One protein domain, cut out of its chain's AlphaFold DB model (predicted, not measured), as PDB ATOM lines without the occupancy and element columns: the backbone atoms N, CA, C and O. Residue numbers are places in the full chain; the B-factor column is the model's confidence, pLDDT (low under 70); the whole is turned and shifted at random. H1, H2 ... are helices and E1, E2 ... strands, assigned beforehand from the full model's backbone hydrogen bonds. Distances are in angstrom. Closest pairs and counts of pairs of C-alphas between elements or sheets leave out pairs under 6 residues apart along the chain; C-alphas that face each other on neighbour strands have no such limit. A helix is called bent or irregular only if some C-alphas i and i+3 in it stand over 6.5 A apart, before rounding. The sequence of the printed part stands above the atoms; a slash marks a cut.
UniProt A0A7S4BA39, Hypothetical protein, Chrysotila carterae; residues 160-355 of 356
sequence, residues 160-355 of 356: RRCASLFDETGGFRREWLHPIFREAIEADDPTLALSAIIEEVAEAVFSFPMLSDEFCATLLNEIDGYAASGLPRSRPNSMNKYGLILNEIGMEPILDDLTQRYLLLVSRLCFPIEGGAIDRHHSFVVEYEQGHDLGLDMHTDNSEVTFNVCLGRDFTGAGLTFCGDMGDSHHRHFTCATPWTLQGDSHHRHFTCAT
ATOM      1  N   ARG A 160      54.432  15.875 285.386       96.56
ATOM      2  CA  ARG A 160      53.832  15.259 286.574       96.56
ATOM      3  C   ARG A 160      54.913  14.791 287.540       96.56
ATOM      4  O   ARG A 160      55.853  14.100 287.142       96.56
ATOM      5  N   ARG A 161      54.763  15.121 288.820       97.12
ATOM      6  CA  ARG A 161      55.703  14.686 289.867       97.12
ATOM      7  C   ARG A 161      55.343  13.302 290.393       97.12
ATOM      8  O   ARG A 161      56.228  12.548 290.788       97.12
ATOM      9  N   CYS A 162      54.059  12.965 290.380       95.88
ATOM     10  CA  CYS A 162      53.527  11.718 290.892       95.88
ATOM     11  C   CYS A 162      52.645  11.027 289.844       95.88
ATOM     12  O   CYS A 162      51.448  11.286 289.743       95.88
ATOM     13  N   ALA A 163      53.229  10.105 289.072       94.19
ATOM     14  CA  ALA A 163      52.516   9.386 288.011       94.19
ATOM     15  C   ALA A 163      51.287   8.611 288.518       94.19
ATOM     16  O   ALA A 163      50.311   8.463 287.791       94.19
ATOM     17  N   SER A 164      51.309   8.153 289.772       94.50
ATOM     18  CA  SER A 164      50.209   7.386 290.349       94.50
ATOM     19  C   SER A 164      48.916   8.173 290.503       94.50
ATOM     20  O   SER A 164      47.851   7.574 290.421       94.50
ATOM     21  N   LEU A 165      48.981   9.497 290.680       96.12
ATOM     22  CA  LEU A 165      47.789  10.359 290.730       96.12
ATOM     23  C   LEU A 165      47.045  10.437 289.385       96.12
ATOM     24  O   LEU A 165      45.986  11.047 289.303       96.12
ATOM     25  N   PHE A 166      47.601   9.845 288.330       93.31
ATOM     26  CA  PHE A 166      47.053   9.842 286.976       93.31
ATOM     27  C   PHE A 166      46.945   8.415 286.426       93.31
ATOM     28  O   PHE A 166      46.915   8.220 285.212       93.31
ATOM     29  N   ASP A 167      46.965   7.413 287.309       84.56
ATOM     30  CA  ASP A 167      46.887   6.007 286.933       84.56
ATOM     31  C   ASP A 167      45.435   5.593 286.680       84.56
ATOM     32  O   ASP A 167      44.690   5.255 287.600       84.56
ATOM     33  N   GLU A 168      45.046   5.611 285.410       78.00
ATOM     34  CA  GLU A 168      43.697   5.243 284.966       78.00
ATOM     35  C   GLU A 168      43.390   3.750 285.161       78.00
ATOM     36  O   GLU A 168      42.229   3.364 285.247       78.00
ATOM     37  N   THR A 169      44.418   2.898 285.226       78.81
ATOM     38  CA  THR A 169      44.246   1.435 285.251       78.81
ATOM     39  C   THR A 169      44.367   0.848 286.651       78.81
ATOM     40  O   THR A 169      43.645  -0.086 286.994       78.81
ATOM     41  N   GLY A 170      45.266   1.392 287.474       78.44
ATOM     42  CA  GLY A 170      45.448   0.985 288.865       78.44
ATOM     43  C   GLY A 170      44.345   1.483 289.801       78.44
ATOM     44  O   GLY A 170      44.087   0.847 290.828       78.44
ATOM     45  N   GLY A 171      43.676   2.585 289.445       86.06
ATOM     46  CA  GLY A 171      42.643   3.213 290.266       86.06
ATOM     47  C   GLY A 171      43.180   3.792 291.583       86.06
ATOM     48  O   GLY A 171      44.365   3.709 291.914       86.06
ATOM     49  N   PHE A 172      42.289   4.405 292.362       92.50
ATOM     50  CA  PHE A 172      42.598   5.007 293.655       92.50
ATOM     51  C   PHE A 172      43.182   3.993 294.652       92.50
ATOM     52  O   PHE A 172      42.601   2.943 294.951       92.50
ATOM     53  N   ARG A 173      44.359   4.302 295.190       94.31
ATOM     54  CA  ARG A 173      45.118   3.348 296.000       94.31
ATOM     55  C   ARG A 173      44.563   3.224 297.415       94.31
ATOM     56  O   ARG A 173      44.142   4.205 298.018       94.31
ATOM     57  N   ARG A 174      44.601   2.017 297.982       93.00
ATOM     58  CA  ARG A 174      44.072   1.758 299.336       93.00
ATOM     59  C   ARG A 174      44.909   2.414 300.433       93.00
ATOM     60  O   ARG A 174      44.388   2.765 301.488       93.00
ATOM     61  N   GLU A 175      46.205   2.582 300.209       94.69
ATOM     62  CA  GLU A 175      47.124   3.289 301.104       94.69
ATOM     63  C   GLU A 175      46.846   4.799 301.190       94.69
ATOM     64  O   GLU A 175      47.236   5.449 302.160       94.69
ATOM     65  N   TRP A 176      46.113   5.355 300.222       95.50
ATOM     66  CA  TRP A 176      45.687   6.755 300.233       95.50
ATOM     67  C   TRP A 176      44.455   7.013 301.090       95.50
ATOM     68  O   TRP A 176      44.096   8.166 301.319       95.50
ATOM     69  N   LEU A 177      43.817   5.952 301.581       95.69
ATOM     70  CA  LEU A 177      42.745   6.057 302.553       95.69
ATOM     71  C   LEU A 177      43.321   6.124 303.965       95.69
ATOM     72  O   LEU A 177      44.272   5.419 304.318       95.69
ATOM     73  N   HIS A 178      42.691   6.943 304.794       94.81
ATOM     74  CA  HIS A 178      42.933   7.003 306.219       94.81
ATOM     75  C   HIS A 178      42.725   5.607 306.836       94.81
ATOM     76  O   HIS A 178      41.728   4.953 306.513       94.81
ATOM     77  N   PRO A 179      43.603   5.140 307.748       94.81
ATOM     78  CA  PRO A 179      43.523   3.787 308.304       94.81
ATOM     79  C   PRO A 179      42.147   3.425 308.876       94.81
ATOM     80  O   PRO A 179      41.604   2.390 308.515       94.81
ATOM     81  N   ILE A 180      41.544   4.322 309.668       94.50
ATOM     82  CA  ILE A 180      40.200   4.127 310.248       94.50
ATOM     83  C   ILE A 180      39.127   3.944 309.163       94.50
ATOM     84  O   ILE A 180      38.263   3.082 309.284       94.50
ATOM     85  N   PHE A 181      39.186   4.730 308.084       95.69
ATOM     86  CA  PHE A 181      38.230   4.617 306.983       95.69
ATOM     87  C   PHE A 181      38.406   3.303 306.232       95.69
ATOM     88  O   PHE A 181      37.430   2.618 305.939       95.69
ATOM     89  N   ARG A 182      39.662   2.934 305.953       95.38
ATOM     90  CA  ARG A 182      40.005   1.675 305.292       95.38
ATOM     91  C   ARG A 182      39.514   0.468 306.092       95.38
ATOM     92  O   ARG A 182      38.911  -0.425 305.517       95.38
ATOM     93  N   GLU A 183      39.733   0.466 307.403       96.56
ATOM     94  CA  GLU A 183      39.231  -0.587 308.291       96.56
ATOM     95  C   GLU A 183      37.698  -0.656 308.277       96.56
ATOM     96  O   GLU A 183      37.138  -1.748 308.224       96.56
ATOM     97  N   ALA A 184      37.013   0.492 308.253       96.75
ATOM     98  CA  ALA A 184      35.554   0.533 308.212       96.75
ATOM     99  C   ALA A 184      34.974  -0.045 306.911       96.75
ATOM    100  O   ALA A 184      34.017  -0.815 306.961       96.75
ATOM    101  N   ILE A 185      35.554   0.267 305.748       95.62
ATOM    102  CA  ILE A 185      35.071  -0.272 304.463       95.62
ATOM    103  C   ILE A 185      35.416  -1.756 304.254       95.62
ATOM    104  O   ILE A 185      34.797  -2.408 303.416       95.62
ATOM    105  N   GLU A 186      36.404  -2.283 304.983       94.94
ATOM    106  CA  GLU A 186      36.836  -3.687 304.927       94.94
ATOM    107  C   GLU A 186      36.167  -4.565 306.004       94.94
ATOM    108  O   GLU A 186      36.412  -5.771 306.048       94.94
ATOM    109  N   ALA A 187      35.320  -3.986 306.862       96.44
ATOM    110  CA  ALA A 187      34.598  -4.708 307.902       96.44
ATOM    111  C   ALA A 187      33.532  -5.665 307.333       96.44
ATOM    112  O   ALA A 187      33.042  -5.485 306.219       96.44
ATOM    113  N   ASP A 188      33.109  -6.647 308.141       96.19
ATOM    114  CA  ASP A 188      32.018  -7.570 307.778       96.19
ATOM    115  C   ASP A 188      30.691  -6.831 307.512       96.19
ATOM    116  O   ASP A 188      29.906  -7.241 306.657       96.19
ATOM    117  N   ASP A 189      30.458  -5.725 308.229       95.75
ATOM    118  CA  ASP A 189      29.356  -4.789 307.993       95.75
ATOM    119  C   ASP A 189      29.911  -3.369 307.782       95.75
ATOM    120  O   ASP A 189      30.040  -2.596 308.742       95.75
ATOM    121  N   PRO A 190      30.245  -3.000 306.528       94.25
ATOM    122  CA  PRO A 190      30.770  -1.676 306.214       94.25
ATOM    123  C   PRO A 190      29.800  -0.545 306.545       94.25
ATOM    124  O   PRO A 190      30.235   0.554 306.868       94.25
ATOM    125  N   THR A 191      28.487  -0.789 306.490       94.06
ATOM    126  CA  THR A 191      27.486   0.250 306.777       94.06
ATOM    127  C   THR A 191      27.535   0.621 308.250       94.06
ATOM    128  O   THR A 191      27.613   1.803 308.596       94.06
ATOM    129  N   LEU A 192      27.539  -0.390 309.123       96.00
ATOM    130  CA  LEU A 192      27.644  -0.192 310.565       96.00
ATOM    131  C   LEU A 192      28.994   0.423 310.949       96.00
ATOM    132  O   LEU A 192      29.035   1.356 311.751       96.00
ATOM    133  N   ALA A 193      30.089  -0.072 310.367       97.06
ATOM    134  CA  ALA A 193      31.430   0.418 310.668       97.06
ATOM    135  C   ALA A 193      31.643   1.867 310.197       97.06
ATOM    136  O   ALA A 193      32.180   2.676 310.952       97.06
ATOM    137  N   LEU A 194      31.166   2.230 308.998       95.25
ATOM    138  CA  LEU A 194      31.192   3.614 308.512       95.25
ATOM    139  C   LEU A 194      30.332   4.533 309.387       95.25
ATOM    140  O   LEU A 194      30.787   5.605 309.774       95.25
ATOM    141  N   SER A 195      29.130   4.091 309.772       94.88
ATOM    142  CA  SER A 195      28.252   4.860 310.670       94.88
ATOM    143  C   SER A 195      28.902   5.144 312.028       94.88
ATOM    144  O   SER A 195      28.566   6.129 312.671       94.88
ATOM    145  N   ALA A 196      29.833   4.297 312.478       95.50
ATOM    146  CA  ALA A 196      30.542   4.494 313.740       95.50
ATOM    147  C   ALA A 196      31.659   5.550 313.666       95.50
ATOM    148  O   ALA A 196      32.091   6.038 314.709       95.50
ATOM    149  N   ILE A 197      32.142   5.887 312.464       93.19
ATOM    150  CA  ILE A 197      33.242   6.848 312.259       93.19
ATOM    151  C   ILE A 197      32.778   8.166 311.624       93.19
ATOM    152  O   ILE A 197      33.563   9.113 311.556       93.19
ATOM    153  N   ILE A 198      31.535   8.213 311.141       92.94
ATOM    154  CA  ILE A 198      30.896   9.401 310.582       92.94
ATOM    155  C   ILE A 198      30.129  10.115 311.696       92.94
ATOM    156  O   ILE A 198      29.227   9.554 312.312       92.94
ATOM    157  N   GLU A 199      30.486  11.371 311.939       89.00
ATOM    158  CA  GLU A 199      29.866  12.238 312.939       89.00
ATOM    159  C   GLU A 199      29.021  13.310 312.244       89.00
ATOM    160  O   GLU A 199      29.543  14.085 311.447       89.00
ATOM    161  N   GLU A 200      27.731  13.397 312.559       87.19
ATOM    162  CA  GLU A 200      26.907  14.542 312.158       87.19
ATOM    163  C   GLU A 200      27.232  15.739 313.066       87.19
ATOM    164  O   GLU A 200      26.885  15.758 314.247       87.19
ATOM    165  N   VAL A 201      27.950  16.728 312.530       81.81
ATOM    166  CA  VAL A 201      28.421  17.907 313.284       81.81
ATOM    167  C   VAL A 201      27.419  19.065 313.253       81.81
ATOM    168  O   VAL A 201      27.485  19.969 314.087       81.81
ATOM    169  N   ALA A 202      26.505  19.045 312.286       77.19
ATOM    170  CA  ALA A 202      25.316  19.882 312.188       77.19
ATOM    171  C   ALA A 202      24.297  19.188 311.275       77.19
ATOM    172  O   ALA A 202      24.654  18.229 310.598       77.19
ATOM    173  N   GLU A 203      23.057  19.676 311.253       77.69
ATOM    174  CA  GLU A 203      21.999  19.130 310.394       77.69
ATOM    175  C   GLU A 203      22.490  18.998 308.947       77.69
ATOM    176  O   GLU A 203      22.932  19.982 308.352       77.69
ATOM    177  N   ALA A 204      22.469  17.767 308.423       79.94
ATOM    178  CA  ALA A 204      22.934  17.431 307.074       79.94
ATOM    179  C   ALA A 204      24.419  17.764 306.786       79.94
ATOM    180  O   ALA A 204      24.833  17.827 305.625       79.94
ATOM    181  N   VAL A 205      25.248  17.925 307.825       82.56
ATOM    182  CA  VAL A 205      26.698  18.144 307.730       82.56
ATOM    183  C   VAL A 205      27.435  17.070 308.520       82.56
ATOM    184  O   VAL A 205      27.395  17.031 309.751       82.56
ATOM    185  N   PHE A 206      28.195  16.242 307.812       85.50
ATOM    186  CA  PHE A 206      28.904  15.104 308.388       85.50
ATOM    187  C   PHE A 206      30.417  15.285 308.312       85.50
ATOM    188  O   PHE A 206      30.937  15.831 307.341       85.50
ATOM    189  N   SER A 207      31.131  14.797 309.324       86.94
ATOM    190  CA  SER A 207      32.588  14.779 309.397       86.94
ATOM    191  C   SER A 207      33.119  13.369 309.607       86.94
ATOM    192  O   SER A 207      32.552  12.590 310.368       86.94
ATOM    193  N   PHE A 208      34.210  13.032 308.923       90.06
ATOM    194  CA  PHE A 208      34.850  11.722 309.025       90.06
ATOM    195  C   PHE A 208      36.315  11.790 308.559       90.06
ATOM    196  O   PHE A 208      36.688  12.682 307.787       90.06
ATOM    197  N   PRO A 209      37.186  10.877 309.021       90.62
ATOM    198  CA  PRO A 209      38.512  10.707 308.442       90.62
ATOM    199  C   PRO A 209      38.396   9.892 307.146       90.62
ATOM    200  O   PRO A 209      37.720   8.868 307.145       90.62
ATOM    201  N   MET A 210      39.046  10.303 306.049       90.50
ATOM    202  CA  MET A 210      38.942   9.579 304.769       90.50
ATOM    203  C   MET A 210      40.261   9.429 304.022       90.50
ATOM    204  O   MET A 210      40.608   8.308 303.668       90.50
ATOM    205  N   LEU A 211      40.979  10.518 303.752       93.81
ATOM    206  CA  LEU A 211      42.254  10.496 303.034       93.81
ATOM    207  C   LEU A 211      43.430  10.476 304.013       93.81
ATOM    208  O   LEU A 211      43.348  11.048 305.100       93.81
ATOM    209  N   SER A 212      44.510   9.793 303.635       92.75
ATOM    210  CA  SER A 212      45.734   9.724 304.430       92.75
ATOM    211  C   SER A 212      46.607  10.966 304.248       92.75
ATOM    212  O   SER A 212      46.619  11.594 303.187       92.75
ATOM    213  N   ASP A 213      47.413  11.275 305.264       89.50
ATOM    214  CA  ASP A 213      48.386  12.372 305.239       89.50
ATOM    215  C   ASP A 213      49.360  12.233 304.061       89.50
ATOM    216  O   ASP A 213      49.724  13.216 303.416       89.50
ATOM    217  N   GLU A 214      49.750  10.994 303.738       91.50
ATOM    218  CA  GLU A 214      50.607  10.683 302.594       91.50
ATOM    219  C   GLU A 214      49.951  11.100 301.274       91.50
ATOM    220  O   GLU A 214      50.603  11.725 300.430       91.50
ATOM    221  N   PHE A 215      48.662  10.801 301.094       94.19
ATOM    222  CA  PHE A 215      47.924  11.238 299.916       94.19
ATOM    223  C   PHE A 215      47.824  12.762 299.858       94.19
ATOM    224  O   PHE A 215      48.133  13.348 298.820       94.19
ATOM    225  N   CYS A 216      47.454  13.414 300.964       93.62
ATOM    226  CA  CYS A 216      47.358  14.872 301.024       93.62
ATOM    227  C   CYS A 216      48.698  15.543 300.685       93.62
ATOM    228  O   CYS A 216      48.733  16.455 299.858       93.62
ATOM    229  N   ALA A 217      49.811  15.056 301.239       92.50
ATOM    230  CA  ALA A 217      51.150  15.554 300.930       92.50
ATOM    231  C   ALA A 217      51.535  15.318 299.461       92.50
ATOM    232  O   ALA A 217      52.101  16.199 298.810       92.50
ATOM    233  N   THR A 218      51.195  14.148 298.915       95.38
ATOM    234  CA  THR A 218      51.446  13.801 297.510       95.38
ATOM    235  C   THR A 218      50.665  14.714 296.564       95.38
ATOM    236  O   THR A 218      51.239  15.243 295.611       95.38
ATOM    237  N   LEU A 219      49.385  14.958 296.857       96.25
ATOM    238  CA  LEU A 219      48.527  15.864 296.100       96.25
ATOM    239  C   LEU A 219      49.036  17.309 296.170       96.25
ATOM    240  O   LEU A 219      49.142  17.967 295.138       96.25
ATOM    241  N   LEU A 220      49.416  17.797 297.355       94.69
ATOM    242  CA  LEU A 220      49.997  19.134 297.510       94.69
ATOM    243  C   LEU A 220      51.291  19.299 296.706       94.69
ATOM    244  O   LEU A 220      51.457  20.307 296.022       94.69
ATOM    245  N   ASN A 221      52.179  18.300 296.736       96.00
ATOM    246  CA  ASN A 221      53.400  18.319 295.936       96.00
ATOM    247  C   ASN A 221      53.097  18.363 294.431       96.00
ATOM    248  O   ASN A 221      53.793  19.057 293.688       96.00
ATOM    249  N   GLU A 222      52.068  17.651 293.971       97.69
ATOM    250  CA  GLU A 222      51.632  17.682 292.573       97.69
ATOM    251  C   GLU A 222      51.057  19.050 292.183       97.69
ATOM    252  O   GLU A 222      51.411  19.583 291.134       97.69
ATOM    253  N   ILE A 223      50.247  19.668 293.046       95.50
ATOM    254  CA  ILE A 223      49.687  21.015 292.838       95.50
ATOM    255  C   ILE A 223      50.802  22.062 292.717       95.50
ATOM    256  O   ILE A 223      50.779  22.893 291.803       95.50
ATOM    257  N   ASP A 224      51.823  21.984 293.577       94.81
ATOM    258  CA  ASP A 224      53.016  22.835 293.487       94.81
ATOM    259  C   ASP A 224      53.822  22.554 292.206       94.81
ATOM    260  O   ASP A 224      54.438  23.454 291.627       94.81
ATOM    261  N   GLY A 225      53.816  21.303 291.735       96.31
ATOM    262  CA  GLY A 225      54.366  20.902 290.438       96.31
ATOM    263  C   GLY A 225      53.674  21.585 289.279       96.31
ATOM    264  O   GLY A 225      54.336  22.203 288.441       96.31
ATOM    265  N   TYR A 226      52.346  21.561 289.290       96.25
ATOM    266  CA  TYR A 226      51.545  22.246 288.297       96.25
ATOM    267  C   TYR A 226      51.777  23.761 288.343       96.25
ATOM    268  O   TYR A 226      51.951  24.385 287.299       96.25
ATOM    269  N   ALA A 227      51.866  24.358 289.538       93.25
ATOM    270  CA  ALA A 227      52.202  25.775 289.714       93.25
ATOM    271  C   ALA A 227      53.515  26.161 289.034       93.25
ATOM    272  O   ALA A 227      53.569  27.117 288.262       93.25
ATOM    273  N   ALA A 228      54.564  25.380 289.293       95.25
ATOM    274  CA  ALA A 228      55.897  25.632 288.769       95.25
ATOM    275  C   ALA A 228      56.009  25.401 287.252       95.25
ATOM    276  O   ALA A 228      56.950  25.897 286.634       95.25
ATOM    277  N   SER A 229      55.068  24.668 286.645       95.44
ATOM    278  CA  SER A 229      55.075  24.382 285.204       95.44
ATOM    279  C   SER A 229      54.808  25.612 284.329       95.44
ATOM    280  O   SER A 229      55.211  25.634 283.167       95.44
ATOM    281  N   GLY A 230      54.121  26.628 284.865       92.81
ATOM    282  CA  GLY A 230      53.674  27.795 284.103       92.81
ATOM    283  C   GLY A 230      52.542  27.509 283.107       92.81
ATOM    284  O   GLY A 230      52.221  28.380 282.295       92.81
ATOM    285  N   LEU A 231      51.944  26.313 283.144       93.62
ATOM    286  CA  LEU A 231      50.790  25.978 282.313       93.62
ATOM    287  C   LEU A 231      49.530  26.763 282.738       93.62
ATOM    288  O   LEU A 231      49.427  27.194 283.892       93.62
ATOM    289  N   PRO A 232      48.573  26.980 281.814       90.31
ATOM    290  CA  PRO A 232      47.377  27.776 282.085       90.31
ATOM    291  C   PRO A 232      46.522  27.214 283.226       90.31
ATOM    292  O   PRO A 232      46.264  26.018 283.282       90.31
ATOM    293  N   ARG A 233      46.012  28.095 284.093       87.19
ATOM    294  CA  ARG A 233      45.075  27.747 285.171       87.19
ATOM    295  C   ARG A 233      43.718  28.390 284.923       87.19
ATOM    296  O   ARG A 233      43.645  29.605 284.734       87.19
ATOM    297  N   SER A 234      42.659  27.595 284.986       84.06
ATOM    298  CA  SER A 234      41.294  28.107 285.073       84.06
ATOM    299  C   SER A 234      40.930  28.409 286.524       84.06
ATOM    300  O   SER A 234      41.487  27.835 287.463       84.06
ATOM    301  N   ARG A 235      39.982  29.326 286.716       82.31
ATOM    302  CA  ARG A 235      39.454  29.626 288.050       82.31
ATOM    303  C   ARG A 235      38.663  28.418 288.569       82.31
ATOM    304  O   ARG A 235      37.828  27.926 287.813       82.31
ATOM    305  N   PRO A 236      38.861  27.978 289.827       80.62
ATOM    306  CA  PRO A 236      38.175  26.798 290.362       80.62
ATOM    307  C   PRO A 236      36.648  26.894 290.334       80.62
ATOM    308  O   PRO A 236      35.956  25.928 290.018       80.62
ATOM    309  N   ASN A 237      36.131  28.086 290.642       78.50
ATOM    310  CA  ASN A 237      34.719  28.434 290.565       78.50
ATOM    311  C   ASN A 237      34.565  29.952 290.314       78.50
ATOM    312  O   ASN A 237      35.546  30.682 290.134       78.50
ATOM    313  N   SER A 238      33.325  30.442 290.277       72.81
ATOM    314  CA  SER A 238      33.013  31.853 289.998       72.81
ATOM    315  C   SER A 238      33.532  32.827 291.068       72.81
ATOM    316  O   SER A 238      33.778  34.002 290.767       72.81
ATOM    317  N   MET A 239      33.754  32.348 292.292       75.62
ATOM    318  CA  MET A 239      34.057  33.154 293.474       75.62
ATOM    319  C   MET A 239      35.531  33.080 293.897       75.62
ATOM    320  O   MET A 239      36.070  34.078 294.366       75.62
ATOM    321  N   ASN A 240      36.225  31.976 293.622       80.25
ATOM    322  CA  ASN A 240      37.662  31.829 293.836       80.25
ATOM    323  C   ASN A 240      38.452  32.269 292.599       80.25
ATOM    324  O   ASN A 240      38.093  31.997 291.449       80.25
ATOM    325  N   LYS A 241      39.531  33.012 292.820       80.75
ATOM    326  CA  LYS A 241      40.490  33.418 291.788       80.75
ATOM    327  C   LYS A 241      41.689  32.481 291.747       80.75
ATOM    328  O   LYS A 241      42.246  32.299 290.667       80.75
ATOM    329  N   TYR A 242      42.048  31.894 292.886       85.06
ATOM    330  CA  TYR A 242      43.244  31.072 293.041       85.06
ATOM    331  C   TYR A 242      42.902  29.631 293.416       85.06
ATOM    332  O   TYR A 242      41.952  29.363 294.152       85.06
ATOM    333  N   GLY A 243      43.683  28.702 292.868       90.38
ATOM    334  CA  GLY A 243      43.477  27.270 293.011       90.38
ATOM    335  C   GLY A 243      43.737  26.504 291.717       90.38
ATOM    336  O   GLY A 243      44.346  27.024 290.776       90.38
ATOM    337  N   LEU A 244      43.268  25.257 291.680       93.44
ATOM    338  CA  LEU A 244      43.488  24.344 290.564       93.44
ATOM    339  C   LEU A 244      42.318  23.376 290.385       93.44
ATOM    340  O   LEU A 244      41.946  22.686 291.331       93.44
ATOM    341  N   ILE A 245      41.777  23.276 289.170       93.12
ATOM    342  CA  ILE A 245      40.800  22.236 288.820       93.12
ATOM    343  C   ILE A 245      41.565  20.948 288.499       93.12
ATOM    344  O   ILE A 245      42.296  20.877 287.511       93.12
ATOM    345  N   LEU A 246      41.393  19.913 289.322       95.25
ATOM    346  CA  LEU A 246      42.125  18.649 289.200       95.25
ATOM    347  C   LEU A 246      41.730  17.884 287.924       95.25
ATOM    348  O   LEU A 246      42.579  17.279 287.261       95.25
ATOM    349  N   ASN A 247      40.463  17.991 287.510       89.44
ATOM    350  CA  ASN A 247      39.987  17.450 286.235       89.44
ATOM    351  C   ASN A 247      40.757  18.043 285.035       89.44
ATOM    352  O   ASN A 247      41.013  17.341 284.054       89.44
ATOM    353  N   GLU A 248      41.172  19.314 285.092       88.62
ATOM    354  CA  GLU A 248      41.850  20.004 283.981       88.62
ATOM    355  C   GLU A 248      43.330  19.642 283.820       88.62
ATOM    356  O   GLU A 248      43.920  19.944 282.781       88.62
ATOM    357  N   ILE A 249      43.918  18.969 284.811       92.31
ATOM    358  CA  ILE A 249      45.310  18.496 284.764       92.31
ATOM    359  C   ILE A 249      45.417  16.982 284.524       92.31
ATOM    360  O   ILE A 249      46.515  16.441 284.364       92.31
ATOM    361  N   GLY A 250      44.268  16.304 284.431       88.94
ATOM    362  CA  GLY A 250      44.156  14.893 284.065       88.94
ATOM    363  C   GLY A 250      43.937  13.945 285.238       88.94
ATOM    364  O   GLY A 250      44.105  12.747 285.057       88.94
ATOM    365  N   MET A 251      43.573  14.447 286.423       94.62
ATOM    366  CA  MET A 251      43.233  13.604 287.579       94.62
ATOM    367  C   MET A 251      41.766  13.148 287.579       94.62
ATOM    368  O   MET A 251      41.319  12.539 288.541       94.62
ATOM    369  N   GLU A 252      40.990  13.443 286.535       89.19
ATOM    370  CA  GLU A 252      39.582  13.024 286.457       89.19
ATOM    371  C   GLU A 252      39.411  11.501 286.623       89.19
ATOM    372  O   GLU A 252      38.710  11.116 287.550       89.19
ATOM    373  N   PRO A 253      40.142  10.620 285.910       83.88
ATOM    374  CA  PRO A 253      39.923   9.174 286.035       83.88
ATOM    375  C   PRO A 253      40.197   8.602 287.436       83.88
ATOM    376  O   PRO A 253      39.486   7.714 287.902       83.88
ATOM    377  N   ILE A 254      41.220   9.110 288.140       89.88
ATOM    378  CA  ILE A 254      41.528   8.641 289.502       89.88
ATOM    379  C   ILE A 254      40.455   9.098 290.505       89.88
ATOM    380  O   ILE A 254      40.201   8.424 291.504       89.88
ATOM    381  N   LEU A 255      39.834  10.251 290.245       92.44
ATOM    382  CA  LEU A 255      38.795  10.839 291.085       92.44
ATOM    383  C   LEU A 255      37.407  10.271 290.765       92.44
ATOM    384  O   LEU A 255      36.609  10.110 291.689       92.44
ATOM    385  N   ASP A 256      37.146   9.875 289.519       84.56
ATOM    386  CA  ASP A 256      35.988   9.059 289.145       84.56
ATOM    387  C   ASP A 256      35.985   7.772 289.971       84.56
ATOM    388  O   ASP A 256      34.993   7.412 290.605       84.56
ATOM    389  N   ASP A 257      37.136   7.110 290.040       87.44
ATOM    390  CA  ASP A 257      37.304   5.881 290.795       87.44
ATOM    391  C   ASP A 257      37.177   6.091 292.325       87.44
ATOM    392  O   ASP A 257      36.472   5.326 292.991       87.44
ATOM    393  N   LEU A 258      37.755   7.164 292.886       93.31
ATOM    394  CA  LEU A 258      37.514   7.584 294.278       93.31
ATOM    395  C   LEU A 258      36.016   7.780 294.558       93.31
ATOM    396  O   LEU A 258      35.496   7.340 295.590       93.31
ATOM    397  N   THR A 259      35.325   8.430 293.620       88.00
ATOM    398  CA  THR A 259      33.904   8.755 293.728       88.00
ATOM    399  C   THR A 259      33.061   7.489 293.735       88.00
ATOM    400  O   THR A 259      32.285   7.262 294.665       88.00
ATOM    401  N   GLN A 260      33.253   6.624 292.738       86.56
ATOM    402  CA  GLN A 260      32.447   5.419 292.560       86.56
ATOM    403  C   GLN A 260      32.707   4.366 293.641       86.56
ATOM    404  O   GLN A 260      31.770   3.694 294.073       86.56
ATOM    405  N   ARG A 261      33.957   4.214 294.105       88.25
ATOM    406  CA  ARG A 261      34.307   3.174 295.086       88.25
ATOM    407  C   ARG A 261      34.057   3.583 296.530       88.25
ATOM    408  O   ARG A 261      33.699   2.721 297.329       88.25
ATOM    409  N   TYR A 262      34.246   4.856 296.872       92.88
ATOM    410  CA  TYR A 262      34.266   5.281 298.273       92.88
ATOM    411  C   TYR A 262      33.268   6.402 298.575       92.88
ATOM    412  O   TYR A 262      32.478   6.262 299.510       92.88
ATOM    413  N   LEU A 263      33.238   7.487 297.789       92.38
ATOM    414  CA  LEU A 263      32.351   8.622 298.094       92.38
ATOM    415  C   LEU A 263      30.873   8.273 297.926       92.38
ATOM    416  O   LEU A 263      30.054   8.728 298.719       92.38
ATOM    417  N   LEU A 264      30.517   7.428 296.957       88.50
ATOM    418  CA  LEU A 264      29.140   6.974 296.762       88.50
ATOM    419  C   LEU A 264      28.613   6.178 297.971       88.50
ATOM    420  O   LEU A 264      27.435   6.286 298.308       88.50
ATOM    421  N   LEU A 265      29.473   5.408 298.647       91.31
ATOM    422  CA  LEU A 265      29.097   4.673 299.862       91.31
ATOM    423  C   LEU A 265      28.749   5.638 300.995       91.31
ATOM    424  O   LEU A 265      27.691   5.513 301.609       91.31
ATOM    425  N   VAL A 266      29.611   6.629 301.226       92.88
ATOM    426  CA  VAL A 266      29.387   7.662 302.247       92.88
ATOM    427  C   VAL A 266      28.155   8.501 301.907       92.88
ATOM    428  O   VAL A 266      27.315   8.730 302.772       92.88
ATOM    429  N   SER A 267      28.009   8.893 300.639       90.44
ATOM    430  CA  SER A 267      26.881   9.695 300.152       90.44
ATOM    431  C   SER A 267      25.554   8.989 300.392       90.44
ATOM    432  O   SER A 267      24.638   9.599 300.919       90.44
ATOM    433  N   ARG A 268      25.450   7.690 300.083       89.44
ATOM    434  CA  ARG A 268      24.232   6.899 300.331       89.44
ATOM    435  C   ARG A 268      23.890   6.754 301.805       89.44
ATOM    436  O   ARG A 268      22.714   6.650 302.142       89.44
ATOM    437  N   LEU A 269      24.911   6.689 302.654       91.94
ATOM    438  CA  LEU A 269      24.734   6.534 304.090       91.94
ATOM    439  C   LEU A 269      24.243   7.834 304.737       91.94
ATOM    440  O   LEU A 269      23.334   7.796 305.558       91.94
ATOM    441  N   CYS A 270      24.825   8.967 304.339       88.00
ATOM    442  CA  CYS A 270      24.488  10.285 304.878       88.00
ATOM    443  C   CYS A 270      23.227  10.877 304.225       88.00
ATOM    444  O   CYS A 270      22.412  11.498 304.899       88.00
ATOM    445  N   PHE A 271      23.053  10.648 302.919       86.19
ATOM    446  CA  PHE A 271      22.027  11.251 302.063       86.19
ATOM    447  C   PHE A 271      21.402  10.191 301.137       86.19
ATOM    448  O   PHE A 271      21.772  10.068 299.965       86.19
ATOM    449  N   PRO A 272      20.454   9.374 301.630       81.69
ATOM    450  CA  PRO A 272      19.911   8.251 300.863       81.69
ATOM    451  C   PRO A 272      19.208   8.640 299.555       81.69
ATOM    452  O   PRO A 272      19.063   7.790 298.672       81.69
ATOM    453  N   ILE A 273      18.745   9.890 299.433       78.44
ATOM    454  CA  ILE A 273      18.045  10.400 298.251       78.44
ATOM    455  C   ILE A 273      19.042  11.102 297.323       78.44
ATOM    456  O   ILE A 273      19.266  10.640 296.205       78.44
ATOM    457  N   GLU A 274      19.673  12.169 297.804       79.06
ATOM    458  CA  GLU A 274      20.565  13.069 297.062       79.06
ATOM    459  C   GLU A 274      21.868  12.355 296.673       79.06
ATOM    460  O   GLU A 274      22.330  12.420 295.536       79.06
ATOM    461  N   GLY A 275      22.425  11.580 297.605       74.94
ATOM    462  CA  GLY A 275      23.661  10.816 297.442       74.94
ATOM    463  C   GLY A 275      23.486   9.442 296.791       74.94
ATOM    464  O   GLY A 275      24.453   8.690 296.662       74.94
ATOM    465  N   GLY A 276      22.265   9.075 296.387       74.69
ATOM    466  CA  GLY A 276      21.926   7.728 295.920       74.69
ATOM    467  C   GLY A 276      22.633   7.296 294.629       74.69
ATOM    468  O   GLY A 276      22.891   6.098 294.423       74.69
ATOM    469  N   ALA A 277      22.945   8.261 293.760       77.31
ATOM    470  CA  ALA A 277      23.393   8.016 292.393       77.31
ATOM    471  C   ALA A 277      24.348   9.096 291.848       77.31
ATOM    472  O   ALA A 277      24.231   9.460 290.679       77.31
ATOM    473  N   ILE A 278      25.286   9.589 292.667       75.12
ATOM    474  CA  ILE A 278      26.309  10.530 292.186       75.12
ATOM    475  C   ILE A 278      27.176   9.875 291.092       75.12
ATOM    476  O   ILE A 278      27.774   8.813 291.286       75.12
ATOM    477  N   ASP A 279      27.194  10.487 289.909       72.44
ATOM    478  CA  ASP A 279      27.835   9.960 288.697       72.44
ATOM    479  C   ASP A 279      28.827  10.949 288.057       72.44
ATOM    480  O   ASP A 279      29.481  10.611 287.069       72.44
ATOM    481  N   ARG A 280      28.984  12.144 288.641       76.75
ATOM    482  CA  ARG A 280      29.923  13.183 288.208       76.75
ATOM    483  C   ARG A 280      30.524  13.939 289.379       76.75
ATOM    484  O   ARG A 280      29.952  13.995 290.462       76.75
ATOM    485  N   HIS A 281      31.666  14.563 289.119       85.94
ATOM    486  CA  HIS A 281      32.334  15.423 290.077       85.94
ATOM    487  C   HIS A 281      32.987  16.617 289.372       85.94
ATOM    488  O   HIS A 281      33.474  16.516 288.245       85.94
ATOM    489  N   HIS A 282      33.022  17.753 290.062       87.81
ATOM    490  CA  HIS A 282      33.860  18.896 289.707       87.81
ATOM    491  C   HIS A 282      34.881  19.076 290.821       87.81
ATOM    492  O   HIS A 282      34.576  19.647 291.867       87.81
ATOM    493  N   SER A 283      36.078  18.518 290.642       92.00
ATOM    494  CA  SER A 283      37.080  18.473 291.703       92.00
ATOM    495  C   SER A 283      38.126  19.552 291.519       92.00
ATOM    496  O   SER A 283      38.831  19.616 290.509       92.00
ATOM    497  N   PHE A 284      38.272  20.381 292.540       93.19
ATOM    498  CA  PHE A 284      39.218  21.478 292.537       93.19
ATOM    499  C   PHE A 284      39.796  21.716 293.925       93.19
ATOM    500  O   PHE A 284      39.234  21.317 294.942       93.19
ATOM    501  N   VAL A 285      40.939  22.389 293.947       92.19
ATOM    502  CA  VAL A 285      41.583  22.887 295.158       92.19
ATOM    503  C   VAL A 285      41.474  24.398 295.172       92.19
ATOM    504  O   VAL A 285      41.660  25.046 294.143       92.19
ATOM    505  N   VAL A 286      41.183  24.945 296.348       88.94
ATOM    506  CA  VAL A 286      41.175  26.383 296.606       88.94
ATOM    507  C   VAL A 286      42.423  26.752 297.397       88.94
ATOM    508  O   VAL A 286      42.789  26.067 298.351       88.94
ATOM    509  N   GLU A 287      43.065  27.845 297.000       86.38
ATOM    510  CA  GLU A 287      44.231  28.398 297.687       86.38
ATOM    511  C   GLU A 287      43.824  29.682 298.421       86.38
ATOM    512  O   GLU A 287      43.415  30.659 297.793       86.38
ATOM    513  N   TYR A 288      43.953  29.682 299.749       82.88
ATOM    514  CA  TYR A 288      43.793  30.878 300.577       82.88
ATOM    515  C   TYR A 288      45.166  31.354 301.051       82.88
ATOM    516  O   TYR A 288      45.898  30.605 301.697       82.88
ATOM    517  N   GLU A 289      45.519  32.599 300.743       80.94
ATOM    518  CA  GLU A 289      46.825  33.179 301.068       80.94
ATOM    519  C   GLU A 289      46.709  34.694 301.279       80.94
ATOM    520  O   GLU A 289      45.878  35.373 300.671       80.94
ATOM    521  N   GLN A 290      47.566  35.257 302.135       75.25
ATOM    522  CA  GLN A 290      47.636  36.703 302.317       75.25
ATOM    523  C   GLN A 290      48.023  37.407 301.007       75.25
ATOM    524  O   GLN A 290      49.109  37.211 300.479       75.25
ATOM    525  N   GLY A 291      47.140  38.279 300.515       76.75
ATOM    526  CA  GLY A 291      47.308  38.953 299.222       76.75
ATOM    527  C   GLY A 291      46.594  38.259 298.057       76.75
ATOM    528  O   GLY A 291      46.510  38.850 296.981       76.75
ATOM    529  N   HIS A 292      46.029  37.070 298.284       83.12
ATOM    530  CA  HIS A 292      45.128  36.355 297.379       83.12
ATOM    531  C   HIS A 292      43.699  36.348 297.956       83.12
ATOM    532  O   HIS A 292      43.268  37.325 298.578       83.12
ATOM    533  N   ASP A 293      42.942  35.275 297.725       76.50
ATOM    534  CA  ASP A 293      41.632  35.084 298.336       76.50
ATOM    535  C   ASP A 293      41.808  34.813 299.843       76.50
ATOM    536  O   ASP A 293      42.630  33.993 300.252       76.50
ATOM    537  N   LEU A 294      41.044  35.517 300.685       75.19
ATOM    538  CA  LEU A 294      41.083  35.386 302.155       75.19
ATOM    539  C   LEU A 294      39.836  34.718 302.742       75.19
ATOM    540  O   LEU A 294      39.768  34.455 303.940       75.19
ATOM    541  N   GLY A 295      38.832  34.489 301.906       72.56
ATOM    542  CA  GLY A 295      37.549  33.944 302.297       72.56
ATOM    543  C   GLY A 295      36.639  33.832 301.089       72.56
ATOM    544  O   GLY A 295      36.974  34.287 299.993       72.56
ATOM    545  N   LEU A 296      35.492  33.212 301.312       75.06
ATOM    546  CA  LEU A 296      34.496  32.948 300.295       75.06
ATOM    547  C   LEU A 296      33.158  33.463 300.816       75.06
ATOM    548  O   LEU A 296      32.779  33.146 301.944       75.06
ATOM    549  N   ASP A 297      32.477  34.297 300.029       73.69
ATOM    550  CA  ASP A 297      31.149  34.777 300.408       73.69
ATOM    551  C   ASP A 297      30.160  33.605 300.481       73.69
ATOM    552  O   ASP A 297      30.364  32.540 299.898       73.69
ATOM    553  N   MET A 298      29.058  33.812 301.195       72.94
ATOM    554  CA  MET A 298      27.964  32.850 301.264       72.94
ATOM    555  C   MET A 298      27.421  32.496 299.876       72.94
ATOM    556  O   MET A 298      27.018  33.381 299.118       72.94
ATOM    557  N   HIS A 299      27.358  31.201 299.583       73.44
ATOM    558  CA  HIS A 299      26.863  30.659 298.323       73.44
ATOM    559  C   HIS A 299      26.326  29.242 298.523       73.44
ATOM    560  O   HIS A 299      26.426  28.671 299.609       73.44
ATOM    561  N   THR A 300      25.753  28.713 297.449       69.19
ATOM    562  CA  THR A 300      25.298  27.334 297.335       69.19
ATOM    563  C   THR A 300      26.134  26.660 296.258       69.19
ATOM    564  O   THR A 300      26.364  27.256 295.199       69.19
ATOM    565  N   ASP A 301      26.590  25.443 296.528       75.19
ATOM    566  CA  ASP A 301      27.315  24.654 295.541       75.19
ATOM    567  C   ASP A 301      26.366  24.114 294.468       75.19
ATOM    568  O   ASP A 301      25.192  23.846 294.709       75.19
ATOM    569  N   ASN A 302      26.878  23.948 293.250       76.88
ATOM    570  CA  ASN A 302      26.129  23.309 292.171       76.88
ATOM    571  C   ASN A 302      26.431  21.803 292.133       76.88
ATOM    572  O   ASN A 302      27.094  21.318 291.215       76.88
ATOM    573  N   SER A 303      25.985  21.100 293.169       76.31
ATOM    574  CA  SER A 303      26.143  19.655 293.368       76.31
ATOM    575  C   SER A 303      25.001  19.125 294.226       76.31
ATOM    576  O   SER A 303      24.411  19.888 294.979       76.31
ATOM    577  N   GLU A 304      24.696  17.830 294.160       78.69
ATOM    578  CA  GLU A 304      23.788  17.183 295.116       78.69
ATOM    579  C   GLU A 304      24.471  16.988 296.478       78.69
ATOM    580  O   GLU A 304      23.876  17.204 297.531       78.69
ATOM    581  N   VAL A 305      25.751  16.604 296.451       84.00
ATOM    582  CA  VAL A 305      26.585  16.381 297.634       84.00
ATOM    583  C   VAL A 305      27.955  17.013 297.405       84.00
ATOM    584  O   VAL A 305      28.621  16.720 296.411       84.00
ATOM    585  N   THR A 306      28.403  17.848 298.341       89.06
ATOM    586  CA  THR A 306      29.758  18.412 298.342       89.06
ATOM    587  C   THR A 306      30.643  17.641 299.315       89.06
ATOM    588  O   THR A 306      30.246  17.363 300.447       89.06
ATOM    589  N   PHE A 307      31.877  17.340 298.902       91.50
ATOM    590  CA  PHE A 307      32.941  16.831 299.770       91.50
ATOM    591  C   PHE A 307      34.045  17.881 299.913       91.50
ATOM    592  O   PHE A 307      34.731  18.209 298.948       91.50
ATOM    593  N   ASN A 308      34.235  18.387 301.130       90.19
ATOM    594  CA  ASN A 308      35.268  19.357 301.478       90.19
ATOM    595  C   ASN A 308      36.402  18.676 302.246       90.19
ATOM    596  O   ASN A 308      36.183  18.065 303.292       90.19
ATOM    597  N   VAL A 309      37.630  18.814 301.746       87.94
ATOM    598  CA  VAL A 309      38.814  18.163 302.318       87.94
ATOM    599  C   VAL A 309      39.875  19.193 302.663       87.94
ATOM    600  O   VAL A 309      40.333  19.941 301.799       87.94
ATOM    601  N   CYS A 310      40.328  19.201 303.917       86.00
ATOM    602  CA  CYS A 310      41.508  19.974 304.286       86.00
ATOM    603  C   CYS A 310      42.789  19.202 303.966       86.00
ATOM    604  O   CYS A 310      43.075  18.153 304.545       86.00
ATOM    605  N   LEU A 311      43.591  19.769 303.064       86.25
ATOM    606  CA  LEU A 311      44.853  19.181 302.613       86.25
ATOM    607  C   LEU A 311      46.041  19.467 303.549       86.25
ATOM    608  O   LEU A 311      47.111  18.907 303.343       86.25
ATOM    609  N   GLY A 312      45.858  20.276 304.601       69.31
ATOM    610  CA  GLY A 312      46.789  20.324 305.737       69.31
ATOM    611  C   GLY A 312      48.077  21.137 305.550       69.31
ATOM    612  O   GLY A 312      49.143  20.670 305.935       69.31
ATOM    613  N   ARG A 313      48.003  22.364 305.015       72.00
ATOM    614  CA  ARG A 313      49.119  23.332 305.133       72.00
ATOM    615  C   ARG A 313      49.136  24.002 306.512       72.00
ATOM    616  O   ARG A 313      48.156  23.937 307.249       72.00
ATOM    617  N   ASP A 314      50.229  24.687 306.840       74.12
ATOM    618  CA  ASP A 314      50.292  25.539 308.028       74.12
ATOM    619  C   ASP A 314      49.415  26.784 307.822       74.12
ATOM    620  O   ASP A 314      49.747  27.673 307.036       74.12
ATOM    621  N   PHE A 315      48.282  26.860 308.520       72.00
ATOM    622  CA  PHE A 315      47.409  28.036 308.522       72.00
ATOM    623  C   PHE A 315      46.775  28.264 309.898       72.00
ATOM    624  O   PHE A 315      46.798  27.411 310.780       72.00
ATOM    625  N   THR A 316      46.213  29.455 310.101       61.88
ATOM    626  CA  THR A 316      45.430  29.815 311.291       61.88
ATOM    627  C   THR A 316      44.127  30.462 310.830       61.88
ATOM    628  O   THR A 316      44.168  31.447 310.098       61.88
ATOM    629  N   GLY A 317      42.978  29.925 311.249       59.50
ATOM    630  CA  GLY A 317      41.656  30.350 310.762       59.50
ATOM    631  C   GLY A 317      41.062  29.375 309.735       59.50
ATOM    632  O   GLY A 317      41.422  28.208 309.748       59.50
ATOM    633  N   ALA A 318      40.160  29.852 308.869       61.56
ATOM    634  CA  ALA A 318      39.519  29.116 307.758       61.56
ATOM    635  C   ALA A 318      38.319  28.193 308.074       61.56
ATOM    636  O   ALA A 318      38.033  27.291 307.293       61.56
ATOM    637  N   GLY A 319      37.592  28.412 309.184       64.56
ATOM    638  CA  GLY A 319      36.348  27.682 309.524       64.56
ATOM    639  C   GLY A 319      35.341  27.629 308.372       64.56
ATOM    640  O   GLY A 319      35.067  28.666 307.767       64.56
ATOM    641  N   LEU A 320      34.764  26.455 308.091       69.75
ATOM    642  CA  LEU A 320      33.624  26.367 307.175       69.75
ATOM    643  C   LEU A 320      32.366  26.758 307.955       69.75
ATOM    644  O   LEU A 320      32.123  26.247 309.049       69.75
ATOM    645  N   THR A 321      31.609  27.715 307.424       67.81
ATOM    646  CA  THR A 321      30.395  28.227 308.072       67.81
ATOM    647  C   THR A 321      29.183  27.836 307.247       67.81
ATOM    648  O   THR A 321      29.135  28.134 306.056       67.81
ATOM    649  N   PHE A 322      28.203  27.209 307.893       70.12
ATOM    650  CA  PHE A 322      26.929  26.825 307.293       70.12
ATOM    651  C   PHE A 322      25.823  27.737 307.839       70.12
ATOM    652  O   PHE A 322      25.758  27.971 309.052       70.12
ATOM    653  N   CYS A 323      24.970  28.277 306.960       58.66
ATOM    654  CA  CYS A 323      23.931  29.243 307.349       58.66
ATOM    655  C   CYS A 323      22.556  28.917 306.742       58.66
ATOM    656  O   CYS A 323      22.039  29.678 305.914       58.66
ATOM    657  N   GLY A 324      21.985  27.806 307.204       56.19
ATOM    658  CA  GLY A 324      20.610  27.384 306.945       56.19
ATOM    659  C   GLY A 324      20.303  27.027 305.490       56.19
ATOM    660  O   GLY A 324      21.065  27.338 304.573       56.19
ATOM    661  N   ASP A 325      19.149  26.399 305.291       56.03
ATOM    662  CA  ASP A 325      18.712  25.950 303.973       56.03
ATOM    663  C   ASP A 325      18.204  27.101 303.104       56.03
ATOM    664  O   ASP A 325      17.649  28.102 303.584       56.03
ATOM    665  N   MET A 326      18.362  26.955 301.786       43.50
ATOM    666  CA  MET A 326      17.756  27.882 300.837       43.50
ATOM    667  C   MET A 326      16.229  27.839 300.959       43.50
ATOM    668  O   MET A 326      15.590  26.829 300.694       43.50
ATOM    669  N   GLY A 327      15.634  28.979 301.318       44.78
ATOM    670  CA  GLY A 327      14.180  29.135 301.403       44.78
ATOM    671  C   GLY A 327      13.586  28.984 302.804       44.78
ATOM    672  O   GLY A 327      12.409  29.309 302.971       44.78
ATOM    673  N   ASP A 328      14.369  28.593 303.816       50.78
ATOM    674  CA  ASP A 328      13.918  28.678 305.207       50.78
ATOM    675  C   ASP A 328      13.972  30.131 305.721       50.78
ATOM    676  O   ASP A 328      14.754  30.976 305.280       50.78
ATOM    677  N   SER A 329      13.134  30.418 306.712       50.19
ATOM    678  CA  SER A 329      13.140  31.624 307.536       50.19
ATOM    679  C   SER A 329      14.505  31.955 308.162       50.19
ATOM    680  O   SER A 329      14.749  33.121 308.472       50.19
ATOM    681  N   HIS A 330      15.402  30.969 308.291       50.06
ATOM    682  CA  HIS A 330      16.773  31.120 308.787       50.06
ATOM    683  C   HIS A 330      17.841  31.173 307.676       50.06
ATOM    684  O   HIS A 330      19.033  31.153 307.978       50.06
ATOM    685  N   HIS A 331      17.461  31.289 306.401       45.53
ATOM    686  CA  HIS A 331      18.404  31.442 305.290       45.53
ATOM    687  C   HIS A 331      19.356  32.633 305.527       45.53
ATOM    688  O   HIS A 331      18.912  33.769 305.718       45.53
ATOM    689  N   ARG A 332      20.676  32.375 305.496       51.34
ATOM    690  CA  ARG A 332      21.771  33.320 305.829       51.34
ATOM    691  C   ARG A 332      21.907  33.695 307.307       51.34
ATOM    692  O   ARG A 332      22.654  34.619 307.637       51.34
ATOM    693  N   HIS A 333      21.245  32.978 308.205       49.75
ATOM    694  CA  HIS A 333      21.529  33.052 309.632       49.75
ATOM    695  C   HIS A 333      22.545  31.976 310.003       49.75
ATOM    696  O   HIS A 333      22.426  30.837 309.573       49.75
ATOM    697  N   PHE A 334      23.562  32.350 310.780       49.72
ATOM    698  CA  PHE A 334      24.599  31.433 311.253       49.72
ATOM    699  C   PHE A 334      23.976  30.198 311.919       49.72
ATOM    700  O   PHE A 334      23.288  30.343 312.933       49.72
ATOM    701  N   THR A 335      24.247  29.008 311.379       55.69
ATOM    702  CA  THR A 335      23.796  27.736 311.962       55.69
ATOM    703  C   THR A 335      24.935  27.099 312.740       55.69
ATOM    704  O   THR A 335      24.808  26.830 313.934       55.69
ATOM    705  N   CYS A 336      26.084  26.914 312.092       48.75
ATOM    706  CA  CYS A 336      27.279  26.402 312.741       48.75
ATOM    707  C   CYS A 336      28.551  26.882 312.028       48.75
ATOM    708  O   CYS A 336      28.549  27.208 310.839       48.75
ATOM    709  N   ALA A 337      29.657  26.892 312.768       53.56
ATOM    710  CA  ALA A 337      30.993  26.913 312.197       53.56
ATOM    711  C   ALA A 337      31.684  25.623 312.614       53.56
ATOM    712  O   ALA A 337      31.709  25.308 313.805       53.56
ATOM    713  N   THR A 338      32.267  24.903 311.662       52.50
ATOM    714  CA  THR A 338      33.173  23.807 311.988       52.50
ATOM    715  C   THR A 338      34.547  24.423 312.267       52.50
ATOM    716  O   THR A 338      35.145  25.058 311.389       52.50
ATOM    717  N   PRO A 339      35.053  24.358 313.511       42.66
ATOM    718  CA  PRO A 339      36.325  24.978 313.815       42.66
ATOM    719  C   PRO A 339      37.460  24.115 313.253       42.66
ATOM    720  O   PRO A 339      37.702  23.009 313.729       42.66
ATOM    721  N   TRP A 340      38.241  24.649 312.309       48.19
ATOM    722  CA  TRP A 340      39.623  24.196 312.093       48.19
ATOM    723  C   TRP A 340      40.518  24.796 313.190       48.19
ATOM    724  O   TRP A 340      41.451  25.548 312.916       48.19
ATOM    725  N   THR A 341      40.188  24.602 314.469       31.03
ATOM    726  CA  THR A 341      41.012  25.161 315.550       31.03
ATOM    727  C   THR A 341      42.199  24.255 315.837       31.03
ATOM    728  O   THR A 341      42.041  23.140 316.327       31.03
ATOM    729  N   LEU A 342      43.381  24.798 315.543       35.19
ATOM    730  CA  LEU A 342      44.714  24.349 315.937       35.19
ATOM    731  C   LEU A 342      44.772  23.804 317.372       35.19
ATOM    732  O   LEU A 342      44.722  24.575 318.330       35.19
ATOM    733  N   GLN A 343      45.002  22.498 317.495       26.38
ATOM    734  CA  GLN A 343      45.903  21.906 318.489       26.38
ATOM    735  C   GLN A 343      46.134  20.430 318.138       26.38
ATOM    736  O   GLN A 343      45.374  19.573 318.564       26.38
ATOM    737  N   GLY A 344      47.167  20.142 317.341       31.34
ATOM    738  CA  GLY A 344      47.812  18.819 317.231       31.34
ATOM    739  C   GLY A 344      47.031  17.652 316.602       31.34
ATOM    740  O   GLY A 344      47.673  16.779 316.038       31.34
ATOM    741  N   ASP A 345      45.695  17.664 316.632       31.77
ATOM    742  CA  ASP A 345      44.810  16.560 316.215       31.77
ATOM    743  C   ASP A 345      43.878  16.945 315.042       31.77
ATOM    744  O   ASP A 345      42.961  16.213 314.679       31.77
ATOM    745  N   SER A 346      44.070  18.130 314.449       34.75
ATOM    746  CA  SER A 346      43.195  18.707 313.414       34.75
ATOM    747  C   SER A 346      43.664  18.460 311.975       34.75
ATOM    748  O   SER A 346      43.150  19.080 311.041       34.75
ATOM    749  N   HIS A 347      44.645  17.584 311.776       36.41
ATOM    750  CA  HIS A 347      45.110  17.218 310.446       36.41
ATOM    751  C   HIS A 347      44.046  16.319 309.776       36.41
ATOM    752  O   HIS A 347      43.716  15.253 310.278       36.41
ATOM    753  N   HIS A 348      43.469  16.788 308.661       49.41
ATOM    754  CA  HIS A 348      42.659  15.997 307.713       49.41
ATOM    755  C   HIS A 348      41.227  15.602 308.127       49.41
ATOM    756  O   HIS A 348      40.761  14.492 307.856       49.41
ATOM    757  N   ARG A 349      40.457  16.542 308.692       50.22
ATOM    758  CA  ARG A 349      38.990  16.388 308.737       50.22
ATOM    759  C   ARG A 349      38.388  16.578 307.344       50.22
ATOM    760  O   ARG A 349      38.718  17.536 306.642       50.22
ATOM    761  N   HIS A 350      37.516  15.652 306.965       58.53
ATOM    762  CA  HIS A 350      36.711  15.729 305.753       58.53
ATOM    763  C   HIS A 350      35.297  16.098 306.178       58.53
ATOM    764  O   HIS A 350      34.838  15.654 307.233       58.53
ATOM    765  N   PHE A 351      34.635  16.925 305.381       57.06
ATOM    766  CA  PHE A 351      33.233  17.253 305.560       57.06
ATOM    767  C   PHE A 351      32.465  16.849 304.320       57.06
ATOM    768  O   PHE A 351      32.949  17.018 303.201       57.06
ATOM    769  N   THR A 352      31.256  16.360 304.522       52.44
ATOM    770  CA  THR A 352      30.278  16.289 303.453       52.44
ATOM    771  C   THR A 352      29.004  16.981 303.885       52.44
ATOM    772  O   THR A 352      28.595  16.887 305.042       52.44
ATOM    773  N   CYS A 353      28.417  17.719 302.959       49.59
ATOM    774  CA  CYS A 353      27.112  18.329 303.116       49.59
ATOM    775  C   CYS A 353      26.319  18.072 301.840       49.59
ATOM    776  O   CYS A 353      26.878  18.147 300.741       49.59
ATOM    777  N   ALA A 354      25.036  17.766 301.986       44.25
ATOM    778  CA  ALA A 354      24.120  17.853 300.865       44.25
ATOM    779  C   ALA A 354      23.769  19.315 300.630       44.25
ATOM    780  O   ALA A 354      23.748  20.133 301.554       44.25
ATOM    781  N   THR A 355      23.510  19.629 299.375       39.47
ATOM    782  CA  THR A 355      22.950  20.916 299.001       39.47
ATOM    783  C   THR A 355      21.426  20.796 299.111       39.47
ATOM    784  O   THR A 355      20.883  19.866 298.513       39.47
TER     785      THR A 355
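Overview. This is residues 160 to 355 of the 356 residues of the protein "Hypothetical protein" of Chrysotila carterae (UniProt A0A7S4BA39). A small twisted sheet, E1, E2, E8 and E5, lies near the middle, between the kinked helix H6 and the little strand pair E6 and E7. The helical hairpin H2 and H3 adjoins one end of H6, while H4 lies beside the small pair E3 and E4 at another side, and long loops join many of the parts. The printed part has 196 residues, with seven named helices and eight named strands in the order H1 H2 H3 E1 E2 H4 E3 H5 H6 H7 E4 E5 E6 E7 E8; the largest sheet runs E1 E2 E8 E5, antiparallel throughout. The class is mixed, helices and strands, with under half of the residues in named elements. The whole is compact, radius of gyration of the C-alphas 16.8 A, spanning 47 by 46 by 35 A.

Along the chain. Look first for the sheet: E1 is residues 199 to 202, E2 205 to 208, E5 305 to 309, 13.2 A long, and E8 350 to 354, 13.7 A, ending at C-alpha 354 at (24.120, 17.853, 300.865). Find C-alpha 252 at (39.582, 13.024, 286.457); from there H6 runs 24.0 A to residue 270, with a kink of 42 degrees near residue 259. H6 is only just irregular, C-alphas 261 and 264 being 6.6 A apart; H7, residues 274 to 277, is irregular too, at 7.4 A from C-alpha 274 to 277. H4, residues 213 to 229, is 24.3 A long. The short helices are H1, 163 to 166, H2, 179 to 185, H3, 190 to 197, and H5, 246 to 249. The short strands are E3, 243 to 245, E4, 284 to 286, E6, 320 to 322, and E7, 336 to 338.

Arrangement. In the hairpin E1 and E2, N 199 and O 207 are 2.9 A apart; next, see N 206 and O 352, 2.9 A, for E2 and E8, and N 308 and O 351, 2.8 A, for E8 and E5. H6 only grazes this sheet, with residues 263 to 270. H6, the hub, touches H7, closest C-alphas Ser 267 and Gly 275, 4.4 A, and only just touches H3 and H1, with 3 pairs of C-alphas within 8 A each; the closest are Thr 191 and Leu 269, 7.4 A, and Phe 166 and Ile 254, 6.2 A. H2 and H3 touch as a hairpin, C-alphas 184 and 193 at 4.8 A. E3 and E4 are antiparallel, N 244 and O 285 at 2.9 A; the closest C-alphas of H4 and E3 are 223 and 244, 7.4 A, and of H5 and E4 246 and 284, 5.3 A. In the hairpin E6 and E7, N 338 and O 320 are 2.9 A apart. Every O i to N i+4 pair is within hydrogen-bond range in H2 and H4, against 3 of 4 in H3 and 13 of 15 in H6; H1, H5 and H7 are too short for such a pair.

Size, cuts and confidence. The C-alphas farthest apart, Asp 188 and Gly 291, are 49.7 A apart. The printed part has no cut. Long links join H1 to H2, H4 to E3, E4 to E5, E6 to E7 and E7 to E8. Mean pLDDT of the printed part is 79.9; look for values under 70 at residues 300, 312, 316 to 321 and 323 to 355.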